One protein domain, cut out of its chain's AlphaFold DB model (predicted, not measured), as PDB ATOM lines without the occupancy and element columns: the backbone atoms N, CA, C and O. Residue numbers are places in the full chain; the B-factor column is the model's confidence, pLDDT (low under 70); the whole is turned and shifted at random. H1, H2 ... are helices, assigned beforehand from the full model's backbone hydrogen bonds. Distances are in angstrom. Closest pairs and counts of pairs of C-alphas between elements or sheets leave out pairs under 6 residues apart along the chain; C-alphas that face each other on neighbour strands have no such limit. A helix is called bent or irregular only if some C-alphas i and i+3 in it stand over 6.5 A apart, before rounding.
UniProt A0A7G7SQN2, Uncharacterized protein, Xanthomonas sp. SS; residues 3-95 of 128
ATOM      1  N   ILE A   3      30.482  77.109 -48.564       97.00
ATOM      2  CA  ILE A   3      31.661  76.307 -48.224       97.00
ATOM      3  C   ILE A   3      32.882  76.824 -49.008       97.00
ATOM      4  O   ILE A   3      33.986  76.819 -48.475       97.00
ATOM      5  N   GLU A   4      32.696  77.304 -50.244       96.75
ATOM      6  CA  GLU A   4      33.766  77.887 -51.063       96.75
ATOM      7  C   GLU A   4      34.400  79.136 -50.412       96.75
ATOM      8  O   GLU A   4      35.603  79.078 -50.135       96.75
ATOM      9  N   PRO A   5      33.652  80.213 -50.082       96.81
ATOM     10  CA  PRO A   5      34.214  81.370 -49.391       96.81
ATOM     11  C   PRO A   5      34.709  81.032 -47.985       96.81
ATOM     12  O   PRO A   5      35.747  81.556 -47.587       96.81
ATOM     13  N   LEU A   6      34.077  80.100 -47.256       97.50
ATOM     14  CA  LEU A   6      34.603  79.628 -45.967       97.50
ATOM     15  C   LEU A   6      36.006  79.022 -46.117       97.50
ATOM     16  O   LEU A   6      36.924  79.388 -45.385       97.50
ATOM     17  N   ILE A   7      36.193  78.117 -47.081       97.56
ATOM     18  CA  ILE A   7      37.512  77.551 -47.394       97.56
ATOM     19  C   ILE A   7      38.470  78.661 -47.841       97.56
ATOM     20  O   ILE A   7      39.635  78.649 -47.449       97.56
ATOM     21  N   GLY A   8      37.996  79.625 -48.635       96.81
ATOM     22  CA  GLY A   8      38.775  80.786 -49.060       96.81
ATOM     23  C   GLY A   8      39.318  81.601 -47.887       96.81
ATOM     24  O   GLY A   8      40.513  81.886 -47.860       96.81
ATOM     25  N   ILE A   9      38.480  81.888 -46.889       97.56
ATOM     26  CA  ILE A   9      38.863  82.598 -45.662       97.56
ATOM     27  C   ILE A   9      39.901  81.785 -44.882       97.56
ATOM     28  O   ILE A   9      40.955  82.311 -44.532       97.56
ATOM     29  N   LEU A  10      39.647  80.490 -44.658       98.38
ATOM     30  CA  LEU A  10      40.559  79.610 -43.914       98.38
ATOM     31  C   LEU A  10      41.931  79.456 -44.590       98.38
ATOM     32  O   LEU A  10      42.926  79.203 -43.917       98.38
ATOM     33  N   GLN A  11      41.984  79.601 -45.914       97.94
ATOM     34  CA  GLN A  11      43.206  79.515 -46.713       97.94
ATOM     35  C   GLN A  11      43.799  80.891 -47.063       97.94
ATOM     36  O   GLN A  11      44.780  80.944 -47.802       97.94
ATOM     37  N   ASN A  12      43.221  81.987 -46.557       96.75
ATOM     38  CA  ASN A  12      43.609  83.366 -46.864       96.75
ATOM     39  C   ASN A  12      43.722  83.643 -48.380       96.75
ATOM     40  O   ASN A  12      44.702  84.219 -48.861       96.75
ATOM     41  N   LYS A  13      42.738  83.170 -49.156       97.00
ATOM     42  CA  LYS A  13      42.709  83.351 -50.612       97.00
ATOM     43  C   LYS A  13      42.365  84.795 -50.991       97.00
ATOM     44  O   LYS A  13      41.530  85.409 -50.336       97.00
ATOM     45  N   PRO A  14      42.923  85.307 -52.104       94.12
ATOM     46  CA  PRO A  14      42.573  86.629 -52.623       94.12
ATOM     47  C   PRO A  14      41.170  86.681 -53.253       94.12
ATOM     48  O   PRO A  14      40.605  87.760 -53.382       94.12
ATOM     49  N   ILE A  15      40.629  85.530 -53.665       94.81
ATOM     50  CA  ILE A  15      39.283  85.374 -54.233       94.81
ATOM     51  C   ILE A  15      38.552  84.353 -53.366       94.81
ATOM     52  O   ILE A  15      39.041  83.231 -53.191       94.81
ATOM     53  N   LEU A  16      37.405  84.748 -52.819       96.62
ATOM     54  CA  LEU A  16      36.591  83.924 -51.930       96.62
ATOM     55  C   LEU A  16      35.439  83.269 -52.693       96.62
ATOM     56  O   LEU A  16      35.125  82.107 -52.443       96.62
ATOM     57  N   HIS A  17      34.858  83.983 -53.655       97.00
ATOM     58  CA  HIS A  17      33.705  83.525 -54.420       97.00
ATOM     59  C   HIS A  17      34.118  83.144 -55.843       97.00
ATOM     60  O   HIS A  17      34.311  83.986 -56.716       97.00
ATOM     61  N   GLY A  18      34.283  81.846 -56.066       93.75
ATOM     62  CA  GLY A  18      34.732  81.283 -57.331       93.75
ATOM     63  C   GLY A  18      33.583  80.691 -58.141       93.75
ATOM     64  O   GLY A  18      32.530  81.295 -58.352       93.75
ATOM     65  N   VAL A  19      33.791  79.464 -58.617       95.62
ATOM     66  CA  VAL A  19      32.870  78.767 -59.523       95.62
ATOM     67  C   VAL A  19      31.502  78.518 -58.900       95.62
ATOM     68  O   VAL A  19      30.511  78.505 -59.634       95.62
ATOM     69  N   THR A  20      31.407  78.353 -57.576       96.94
ATOM     70  CA  THR A  20      30.113  78.061 -56.935       96.94
ATOM     71  C   THR A  20      29.169  79.265 -56.897       96.94
ATOM     72  O   THR A  20      27.960  79.067 -56.795       96.94
ATOM     73  N   HIS A  21      29.703  80.480 -57.077       97.50
ATOM     74  CA  HIS A  21      28.959  81.747 -57.137       97.50
ATOM     75  C   HIS A  21      28.796  82.276 -58.576       97.50
ATOM     76  O   HIS A  21      28.429  83.430 -58.793       97.50
ATOM     77  N   THR A  22      29.026  81.426 -59.583       97.31
ATOM     78  CA  THR A  22      28.608  81.679 -60.974       97.31
ATOM     79  C   THR A  22      27.168  81.208 -61.177       97.31
ATOM     80  O   THR A  22      26.731  80.271 -60.514       97.31
ATOM     81  N   LEU A  23      26.420  81.774 -62.128       97.12
ATOM     82  CA  LEU A  23      25.050  81.336 -62.434       97.12
ATOM     83  C   LEU A  23      25.003  79.852 -62.828       97.12
ATOM     84  O   LEU A  23      24.068  79.133 -62.464       97.12
ATOM     85  N   PHE A  24      26.031  79.376 -63.536       96.81
ATOM     86  CA  PHE A  24      26.169  77.969 -63.895       96.81
ATOM     87  C   PHE A  24      26.399  77.089 -62.658       96.81
ATOM     88  O   PHE A  24      25.631  76.156 -62.421       96.81
ATOM     89  N   GLY A  25      27.402  77.409 -61.832       97.69
ATOM     90  CA  GLY A  25      27.698  76.664 -60.606       97.69
ATOM     91  C   GLY A  25      26.533  76.684 -59.615       97.69
ATOM     92  O   GLY A  25      26.162  75.647 -59.065       97.69
ATOM     93  N   ALA A  26      25.880  77.835 -59.476       97.81
ATOM     94  CA  ALA A  26      24.669  78.007 -58.695       97.81
ATOM     95  C   ALA A  26      23.525  77.137 -59.231       97.81
ATOM     96  O   ALA A  26      22.857  76.469 -58.455       97.81
ATOM     97  N   THR A  27      23.328  77.039 -60.547       98.06
ATOM     98  CA  THR A  27      22.295  76.158 -61.122       98.06
ATOM     99  C   THR A  27      22.581  74.678 -60.850       98.06
ATOM    100  O   THR A  27      21.657  73.924 -60.536       98.06
ATOM    101  N   VAL A  28      23.849  74.255 -60.901       98.25
ATOM    102  CA  VAL A  28      24.254  72.886 -60.536       98.25
ATOM    103  C   VAL A  28      23.958  72.613 -59.059       98.25
ATOM    104  O   VAL A  28      23.289  71.631 -58.735       98.25
ATOM    105  N   ILE A  29      24.382  73.505 -58.160       98.19
ATOM    106  CA  ILE A  29      24.136  73.380 -56.715       98.19
ATOM    107  C   ILE A  29      22.637  73.437 -56.398       98.19
ATOM    108  O   ILE A  29      22.146  72.619 -55.624       98.19
ATOM    109  N   GLY A  30      21.895  74.351 -57.022       98.38
ATOM    110  CA  GLY A  30      20.448  74.488 -56.877       98.38
ATOM    111  C   GLY A  30      19.707  73.237 -57.343       98.38
ATOM    112  O   GLY A  30      18.786  72.785 -56.671       98.38
ATOM    113  N   SER A  31      20.161  72.597 -58.425       98.62
ATOM    114  CA  SER A  31      19.605  71.321 -58.901       98.62
ATOM    115  C   SER A  31      19.882  70.169 -57.929       98.62
ATOM    116  O   SER A  31      18.988  69.367 -57.653       98.62
ATOM    117  N   LEU A  32      21.088  70.106 -57.353       98.31
ATOM    118  CA  LEU A  32      21.412  69.145 -56.291       98.31
ATOM    119  C   LEU A  32      20.551  69.382 -55.045       98.31
ATOM    120  O   LEU A  32      20.003  68.430 -54.484       98.31
ATOM    121  N   ALA A  33      20.375  70.639 -54.635       98.06
ATOM    122  CA  ALA A  33      19.506  71.016 -53.525       98.06
ATOM    123  C   ALA A  33      18.035  70.681 -53.817       98.06
ATOM    124  O   ALA A  33      17.338  70.173 -52.943       98.06
ATOM    125  N   ALA A  34      17.563  70.879 -55.049       98.25
ATOM    126  CA  ALA A  34      16.212  70.522 -55.465       98.25
ATOM    127  C   ALA A  34      15.981  69.003 -55.406       98.25
ATOM    128  O   ALA A  34      14.961  68.561 -54.878       98.25
ATOM    129  N   ALA A  35      16.937  68.202 -55.892       98.19
ATOM    130  CA  ALA A  35      16.854  66.742 -55.892       98.19
ATOM    131  C   ALA A  35      16.928  66.141 -54.477       98.19
ATOM    132  O   ALA A  35      16.214  65.188 -54.158       98.19
ATOM    133  N   THR A  36      17.775  66.706 -53.616       97.94
ATOM    134  CA  THR A  36      18.025  66.181 -52.264       97.94
ATOM    135  C   THR A  36      17.141  66.810 -51.187       97.94
ATOM    136  O   THR A  36      16.910  66.186 -50.153       97.94
ATOM    137  N   GLY A  37      16.583  67.998 -51.424       96.56
ATOM    138  CA  GLY A  37      15.890  68.795 -50.411       96.56
ATOM    139  C   GLY A  37      14.730  68.055 -49.754       96.56
ATOM    140  O   GLY A  37      14.703  67.895 -48.538       96.56
ATOM    141  N   LYS A  38      13.793  67.511 -50.540       97.19
ATOM    142  CA  LYS A  38      12.649  66.770 -49.983       97.19
ATOM    143  C   LYS A  38      13.060  65.544 -49.145       97.19
ATOM    144  O   LYS A  38      12.576  65.451 -48.009       97.19
ATOM    145  N   PRO A  39      13.866  64.583 -49.648       97.38
ATOM    146  CA  PRO A  39      14.232  63.407 -48.860       97.38
ATOM    147  C   PRO A  39      15.077  63.765 -47.632       97.38
ATOM    148  O   PRO A  39      14.785  63.256 -46.550       97.38
ATOM    149  N   VAL A  40      16.044  64.681 -47.760       97.38
ATOM    150  CA  VAL A  40      16.893  65.116 -46.639       97.38
ATOM    151  C   VAL A  40      16.060  65.823 -45.573       97.38
ATOM    152  O   VAL A  40      16.092  65.414 -44.416       97.38
ATOM    153  N   SER A  41      15.243  66.815 -45.941       96.50
ATOM    154  CA  SER A  41      14.379  67.511 -44.979       96.50
ATOM    155  C   SER A  41      13.395  66.558 -44.304       96.50
ATOM    156  O   SER A  41      13.207  66.635 -43.095       96.50
ATOM    157  N   SER A  42      12.811  65.612 -45.046       96.25
ATOM    158  CA  SER A  42      11.912  64.607 -44.458       96.25
ATOM    159  C   SER A  42      12.636  63.700 -43.459       96.25
ATOM    160  O   SER A  42      12.077  63.378 -42.415       96.25
ATOM    161  N   ALA A  43      13.867  63.275 -43.762       96.88
ATOM    162  CA  ALA A  43      14.671  62.452 -42.863       96.88
ATOM    163  C   ALA A  43      15.058  63.219 -41.588       96.88
ATOM    164  O   ALA A  43      14.877  62.700 -40.489       96.88
ATOM    165  N   VAL A  44      15.513  64.468 -41.728       97.56
ATOM    166  CA  VAL A  44      15.892  65.333 -40.600       97.56
ATOM    167  C   VAL A  44      14.690  65.636 -39.705       97.56
ATOM    168  O   VAL A  44      14.780  65.466 -38.493       97.56
ATOM    169  N   LEU A  45      13.542  66.021 -40.271       96.94
ATOM    170  CA  LEU A  45      12.344  66.315 -39.476       96.94
ATOM    171  C   LEU A  45      11.838  65.080 -38.717       96.94
ATOM    172  O   LEU A  45      11.447  65.198 -37.554       96.94
ATOM    173  N   LYS A  46      11.904  63.890 -39.333       96.12
ATOM    174  CA  LYS A  46      11.598  62.615 -38.662       96.12
ATOM    175  C   LYS A  46      12.581  62.310 -37.533       96.12
ATOM    176  O   LYS A  46      12.140  61.948 -36.445       96.12
ATOM    177  N   LEU A  47      13.885  62.470 -37.775       97.88
ATOM    178  CA  LEU A  47      14.933  62.255 -36.770       97.88
ATOM    179  C   LEU A  47      14.732  63.173 -35.555       97.88
ATOM    180  O   LEU A  47      14.816  62.716 -34.419       97.88
ATOM    181  N   LEU A  48      14.402  64.444 -35.798       98.06
ATOM    182  CA  LEU A  48      14.139  65.443 -34.759       98.06
ATOM    183  C   LEU A  48      12.726  65.353 -34.157       98.06
ATOM    184  O   LEU A  48      12.406  66.109 -33.244       98.06
ATOM    185  N   ARG A  49      11.874  64.440 -34.652       97.19
ATOM    186  CA  ARG A  49      10.470  64.262 -34.239       97.19
ATOM    187  C   ARG A  49       9.638  65.550 -34.304       97.19
ATOM    188  O   ARG A  49       8.739  65.755 -33.491       97.19
ATOM    189  N   ILE A  50       9.917  66.416 -35.277       97.00
ATOM    190  CA  ILE A  50       9.177  67.669 -35.477       97.00
ATOM    191  C   ILE A  50       7.898  67.354 -36.265       97.00
ATOM    192  O   ILE A  50       8.005  66.845 -37.379       97.00
ATOM    193  N   PRO A  51       6.686  67.644 -35.756       94.12
ATOM    194  CA  PRO A  51       5.456  67.443 -36.517       94.12
ATOM    195  C   PRO A  51       5.427  68.333 -37.762       94.12
ATOM    196  O   PRO A  51       5.602  69.547 -37.669       94.12
ATOM    197  N   HIS A  52       5.176  67.746 -38.931       90.69
ATOM    198  CA  HIS A  52       5.126  68.492 -40.184       90.69
ATOM    199  C   HIS A  52       4.122  67.878 -41.172       90.69
ATOM    200  O   HIS A  52       3.938  66.658 -41.192       90.69
ATOM    201  N   PRO A  53       3.476  68.690 -42.030       90.50
ATOM    202  CA  PRO A  53       2.736  68.160 -43.168       90.50
ATOM    203  C   PRO A  53       3.696  67.496 -44.175       90.50
ATOM    204  O   PRO A  53       4.893  67.809 -44.189       90.50
ATOM    205  N   PRO A  54       3.206  66.601 -45.051       92.06
ATOM    206  CA  PRO A  54       4.030  65.999 -46.091       92.06
ATOM    207  C   PRO A  54       4.704  67.060 -46.969       92.06
ATOM    208  O   PRO A  54       4.042  67.940 -47.519       92.06
ATOM    209  N   LEU A  55       6.027  66.963 -47.123       94.62
ATOM    210  CA  LEU A  55       6.775  67.854 -48.007       94.62
ATOM    211  C   LEU A  55       6.467  67.524 -49.473       94.62
ATOM    212  O   LEU A  55       6.575  66.375 -49.921       94.62
ATOM    213  N   ILE A  56       6.103  68.550 -50.236       96.44
ATOM    214  CA  ILE A  56       5.811  68.442 -51.666       96.44
ATOM    215  C   ILE A  56       7.012  68.895 -52.496       96.44
ATOM    216  O   ILE A  56       7.779  69.766 -52.088       96.44
ATOM    217  N   TRP A  57       7.173  68.296 -53.676       97.31
ATOM    218  CA  TRP A  57       8.305  68.582 -54.559       97.31
ATOM    219  C   TRP A  57       8.325  70.030 -55.038       97.31
ATOM    220  O   TRP A  57       9.393  70.624 -55.098       97.31
ATOM    221  N   THR A  58       7.163  70.628 -55.295       97.75
ATOM    222  CA  THR A  58       7.076  72.031 -55.714       97.75
ATOM    223  C   THR A  58       7.674  72.977 -54.674       97.75
ATOM    224  O   THR A  58       8.410  73.886 -55.042       97.75
ATOM    225  N   ALA A  59       7.438  72.739 -53.379       95.38
ATOM    226  CA  ALA A  59       8.033  73.522 -52.297       95.38
ATOM    227  C   ALA A  59       9.556  73.322 -52.210       95.38
ATOM    228  O   ALA A  59      10.290  74.293 -52.067       95.38
ATOM    229  N   ALA A  60      10.038  72.081 -52.347       97.06
ATOM    230  CA  ALA A  60      11.473  71.789 -52.321       97.06
ATOM    231  C   ALA A  60      12.219  72.421 -53.512       97.06
ATOM    232  O   ALA A  60      13.239  73.071 -53.321       97.06
ATOM    233  N   VAL A  61      11.682  72.272 -54.727       98.38
ATOM    234  CA  VAL A  61      12.268  72.815 -55.961       98.38
ATOM    235  C   VAL A  61      12.239  74.343 -55.953       98.38
ATOM    236  O   VAL A  61      13.262  74.971 -56.208       98.38
ATOM    237  N   SER A  62      11.090  74.947 -55.626       98.12
ATOM    238  CA  SER A  62      10.982  76.411 -55.564       98.12
ATOM    239  C   SER A  62      11.892  77.000 -54.492       98.12
ATOM    240  O   SER A  62      12.596  77.958 -54.781       98.12
ATOM    241  N   GLY A  63      11.948  76.404 -53.296       97.31
ATOM    242  CA  GLY A  63      12.848  76.843 -52.231       97.31
ATOM    243  C   GLY A  63      14.324  76.736 -52.614       97.31
ATOM    244  O   GLY A  63      15.077  77.675 -52.370       97.31
ATOM    245  N   ALA A  64      14.727  75.636 -53.259       98.12
ATOM    246  CA  ALA A  64      16.100  75.439 -53.718       98.12
ATOM    247  C   ALA A  64      16.527  76.520 -54.719       98.12
ATOM    248  O   ALA A  64      17.507  77.220 -54.483       98.12
ATOM    249  N   PHE A  65      15.770  76.713 -55.804       98.44
ATOM    250  CA  PHE A  65      16.140  77.696 -56.825       98.44
ATOM    251  C   PHE A  65      15.954  79.141 -56.362       98.44
ATOM    252  O   PHE A  65      16.819  79.969 -56.639       98.44
ATOM    253  N   ALA A  66      14.879  79.450 -55.627       98.12
ATOM    254  CA  ALA A  66      14.684  80.789 -55.078       98.12
ATOM    255  C   ALA A  66      15.840  81.165 -54.148       98.12
ATOM    256  O   ALA A  66      16.419  82.228 -54.329       98.12
ATOM    257  N   GLY A  67      16.219  80.274 -53.224       97.31
ATOM    258  CA  GLY A  67      17.323  80.509 -52.298       97.31
ATOM    259  C   GLY A  67      18.670  80.634 -53.003       97.31
ATOM    260  O   GLY A  67      19.409  81.584 -52.752       97.31
ATOM    261  N   THR A  68      18.990  79.712 -53.915       98.06
ATOM    262  CA  THR A  68      20.269  79.737 -54.630       98.06
ATOM    263  C   THR A  68      20.418  80.984 -55.499       98.06
ATOM    264  O   THR A  68      21.447  81.650 -55.422       98.06
ATOM    265  N   TYR A  69      19.402  81.355 -56.283       98.31
ATOM    266  CA  TYR A  69      19.498  82.539 -57.136       98.31
ATOM    267  C   TYR A  69      19.401  83.849 -56.356       98.31
ATOM    268  O   TYR A  69      20.127  84.783 -56.685       98.31
ATOM    269  N   SER A  70      18.576  83.936 -55.303       97.69
ATOM    270  CA  SER A  70      18.586  85.134 -54.458       97.69
ATOM    271  C   SER A  70      19.952  85.337 -53.820       97.69
ATOM    272  O   SER A  70      20.438  86.456 -53.779       97.69
ATOM    273  N   HIS A  71      20.599  84.262 -53.374       97.38
ATOM    274  CA  HIS A  71      21.896  84.357 -52.723       97.38
ATOM    275  C   HIS A  71      22.986  84.881 -53.663       97.38
ATOM    276  O   HIS A  71      23.651  85.841 -53.303       97.38
ATOM    277  N   ILE A  72      23.116  84.360 -54.896       97.50
ATOM    278  CA  ILE A  72      24.124  84.907 -55.827       97.50
ATOM    279  C   ILE A  72      23.858  86.375 -56.173       97.50
ATOM    280  O   ILE A  72      24.793  87.120 -56.449       97.50
ATOM    281  N   VAL A  73      22.585  86.790 -56.196       97.62
ATOM    282  CA  VAL A  73      22.209  88.181 -56.464       97.62
ATOM    283  C   VAL A  73      22.603  89.066 -55.288       97.62
ATOM    284  O   VAL A  73      23.230  90.096 -55.506       97.62
ATOM    285  N   LEU A  74      22.263  88.668 -54.059       97.75
ATOM    286  CA  LEU A  74      22.601  89.419 -52.848       97.75
ATOM    287  C   LEU A  74      24.118  89.526 -52.677       97.75
ATOM    288  O   LEU A  74      24.635  90.634 -52.536       97.75
ATOM    289  N   ASP A  75      24.836  88.412 -52.794       97.19
ATOM    290  CA  ASP A  75      26.290  88.426 -52.703       97.19
ATOM    291  C   ASP A  75      26.910  89.221 -53.854       97.19
ATOM    292  O   ASP A  75      27.857  89.973 -53.647       97.19
ATOM    293  N   GLY A  76      26.353  89.120 -55.066       97.31
ATOM    294  CA  GLY A  76      26.789  89.900 -56.220       97.31
ATOM    295  C   GLY A  76      26.689  91.411 -55.991       97.31
ATOM    296  O   GLY A  76      27.491  92.160 -56.537       97.31
ATOM    297  N   ILE A  77      25.767  91.881 -55.150       98.31
ATOM    298  CA  ILE A  77      25.706  93.296 -54.758       98.31
ATOM    299  C   ILE A  77      26.815  93.637 -53.753       98.31
ATOM    300  O   ILE A  77      27.423  94.706 -53.849       98.31
ATOM    301  N   MET A  78      27.088  92.732 -52.809       97.50
ATOM    302  CA  MET A  78      27.979  92.953 -51.663       97.50
ATOM    303  C   MET A  78      29.467  92.744 -51.968       97.50
ATOM    304  O   MET A  78      30.317  93.442 -51.410       97.50
ATOM    305  N   HIS A  79      29.798  91.796 -52.842       96.81
ATOM    306  CA  HIS A  79      31.149  91.275 -53.019       96.81
ATOM    307  C   HIS A  79      31.689  91.557 -54.422       96.81
ATOM    308  O   HIS A  79      31.088  91.216 -55.440       96.81
ATOM    309  N   SER A  80      32.864  92.188 -54.486       96.06
ATOM    310  CA  SER A  80      33.501  92.569 -55.753       96.06
ATOM    311  C   SER A  80      34.124  91.395 -56.507       96.06
ATOM    312  O   SER A  80      34.379  91.514 -57.700       96.06
ATOM    313  N   ASP A  81      34.419  90.290 -55.819       96.31
ATOM    314  CA  ASP A  81      35.118  89.127 -56.372       96.31
ATOM    315  C   ASP A  81      34.182  88.099 -57.027       96.31
ATOM    316  O   ASP A  81      34.654  87.170 -57.677       96.31
ATOM    317  N   ILE A  82      32.864  88.288 -56.924       97.06
ATOM    318  CA  ILE A  82      31.875  87.433 -57.586       97.06
ATOM    319  C   ILE A  82      31.831  87.699 -59.086       97.06
ATOM    320  O   ILE A  82      31.845  88.839 -59.535       97.06
ATOM    321  N   MET A  83      31.698  86.638 -59.880       97.00
ATOM    322  CA  MET A  83      31.557  86.728 -61.335       97.00
ATOM    323  C   MET A  83      30.308  85.960 -61.797       97.00
ATOM    324  O   MET A  83      30.420  84.821 -62.255       97.00
ATOM    325  N   PRO A  84      29.098  86.550 -61.708       96.19
ATOM    326  CA  PRO A  84      27.852  85.800 -61.883       96.19
ATOM    327  C   PRO A  84      27.712  85.186 -63.280       96.19
ATOM    328  O   PRO A  84      27.145  84.109 -63.436       96.19
ATOM    329  N   LEU A  85      28.228  85.867 -64.304       96.56
ATOM    330  CA  LEU A  85      28.076  85.483 -65.709       96.56
ATOM    331  C   LEU A  85      29.305  84.764 -66.284       96.56
ATOM    332  O   LEU A  85      29.339  84.476 -67.483       96.56
ATOM    333  N   TRP A  86      30.311  84.455 -65.464       96.12
ATOM    334  CA  TRP A  86      31.467  83.684 -65.918       96.12
ATOM    335  C   TRP A  86      31.036  82.254 -66.303       96.12
ATOM    336  O   TRP A  86      30.202  81.670 -65.605       96.12
ATOM    337  N   PRO A  87      31.564  81.656 -67.393       94.12
ATOM    338  CA  PRO A  87      32.668  82.118 -68.248       94.12
ATOM    339  C   PRO A  87      32.252  82.974 -69.453       94.12
ATOM    340  O   PRO A  87      33.103  83.304 -70.273       94.12
ATOM    341  N   LEU A  88      30.967  83.319 -69.594       95.19
ATOM    342  CA  LEU A  88      30.470  84.068 -70.755       95.19
ATOM    343  C   LEU A  88      30.894  85.538 -70.712       95.19
ATOM    344  O   LEU A  88      31.280  86.102 -71.732       95.19
ATOM    345  N   VAL A  89      30.812  86.154 -69.532       93.31
ATOM    346  CA  VAL A  89      31.176  87.555 -69.304       93.31
ATOM    347  C   VAL A  89      31.997  87.652 -68.024       93.31
ATOM    348  O   VAL A  89      31.676  87.018 -67.017       93.31
ATOM    349  N   SER A  90      33.069  88.439 -68.065       92.94
ATOM    350  CA  SER A  90      33.877  88.749 -66.892       92.94
ATOM    351  C   SER A  90      33.335  89.964 -66.136       92.94
ATOM    352  O   SER A  90      32.773  90.887 -66.721       92.94
ATOM    353  N   GLY A  91      33.544  89.970 -64.819       94.94
ATOM    354  CA  GLY A  91      33.146  91.059 -63.933       94.94
ATOM    355  C   GLY A  91      31.793  90.845 -63.259       94.94
ATOM    356  O   GLY A  91      31.109  89.839 -63.470       94.94
ATOM    357  N   ASN A  92      31.435  91.815 -62.422       97.12
ATOM    358  CA  ASN A  92      30.231  91.788 -61.610       97.12
ATOM    359  C   ASN A  92      29.314  92.972 -61.957       97.12
ATOM    360  O   ASN A  92      29.549  94.078 -61.469       97.12
ATOM    361  N   PRO A  93      28.264  92.775 -62.774       95.00
ATOM    362  CA  PRO A  93      27.341  93.853 -63.119       95.00
ATOM    363  C   PRO A  93      26.446  94.279 -61.944       95.00
ATOM    364  O   PRO A  93      25.797  95.317 -62.028       95.00
ATOM    365  N   LEU A  94      26.378  93.478 -60.874       96.81
ATOM    366  CA  LEU A  94      25.544  93.743 -59.701       96.81
ATOM    367  C   LEU A  94      26.292  94.509 -58.606       96.81
ATOM    368  O   LEU A  94      25.652  95.025 -57.689       96.81
ATOM    369  N   TYR A  95      27.621  94.603 -58.689       97.62
ATOM    370  CA  TYR A  95      28.433  95.152 -57.610       97.62
ATOM    371  C   TYR A  95      28.034  96.593 -57.287       97.62
ATOM    372  O   TYR A  95      28.128  97.479 -58.136       97.62
TER     373      TYR A  95
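What this domain is: This is residues 3 to 95 of the 128 residues of an uncharacterized protein of Xanthomonas sp. SS (UniProt A0A7G7SQN2). Two long helical pieces, H2a and H3, lie side by side and run opposite ways; H2 then bends, so that its second arm H2b turns away from H3, and residues 43 to 49 stick out free at that end. At the other end, the short helix H1 is set off from the pair and touches no helix, and residues 79 to 95, with no named element, loop about after H3. The printed part has 93 residues with three named helices, in the order H1, H2, H3, and no named strand; its class is all helix. The whole is loose, with a radius of gyration of the C-alphas of 15.8 A, and elongated, spanning 45 by 28 by 19 A.

Where its parts are: Begin with the longest helix by residues, H2, residues 23 to 47. By its hydrogen bonds it was assigned as one helix, but it is bent: C-alphas 35 and 38 are 7.3 A apart. Find C-alpha 23 at (25.050, 81.336, -62.434); from there the arm H2a, residues 23 to 35, runs 18.0 A. The arm H2b, residues 38 to 47, runs 14.1 A and ends at C-alpha 47, at (14.933, 62.255, -36.770). Next look at H3, residues 57 to 78, which runs 31.5 A and ends at C-alpha 78, at (27.979, 92.953, -51.663). H1, residues 3 to 10, is 10.4 A from first to last C-alpha.

How they stand to each other: Look first at H2a and H3, which touch, with 22 pairs of C-alphas within 8 A. Their closest C-alphas are those of Ala 34 and Val 61, 4.6 A apart. They run opposite ways at a shallow tilt of 28 degrees. Past the bend, H2b stands at a steep tilt of 52 degrees to H2a. H2b and H3 are close but not clearly touching, about perpendicular at 80 degrees; their closest C-alphas are those of Lys 38 and Ala 60, 5.7 A apart. H1 is apart from H2a, H2b and H3. In the backbones of H1, H2a, H2b and H3, every O i to N i+4 pair is within hydrogen-bond range.

The domain as a whole: The two C-alphas farthest apart are those of Arg 49 and Ser 90, at 47.1 A. The printed part, residues 3 to 95, has no cut. Between H1 and H2 you find a long link of 12 residues, and between H2 and H3 a short one of 9. In the B-factor column the mean pLDDT of the printed part is 96.8, and no printed residue is under 70.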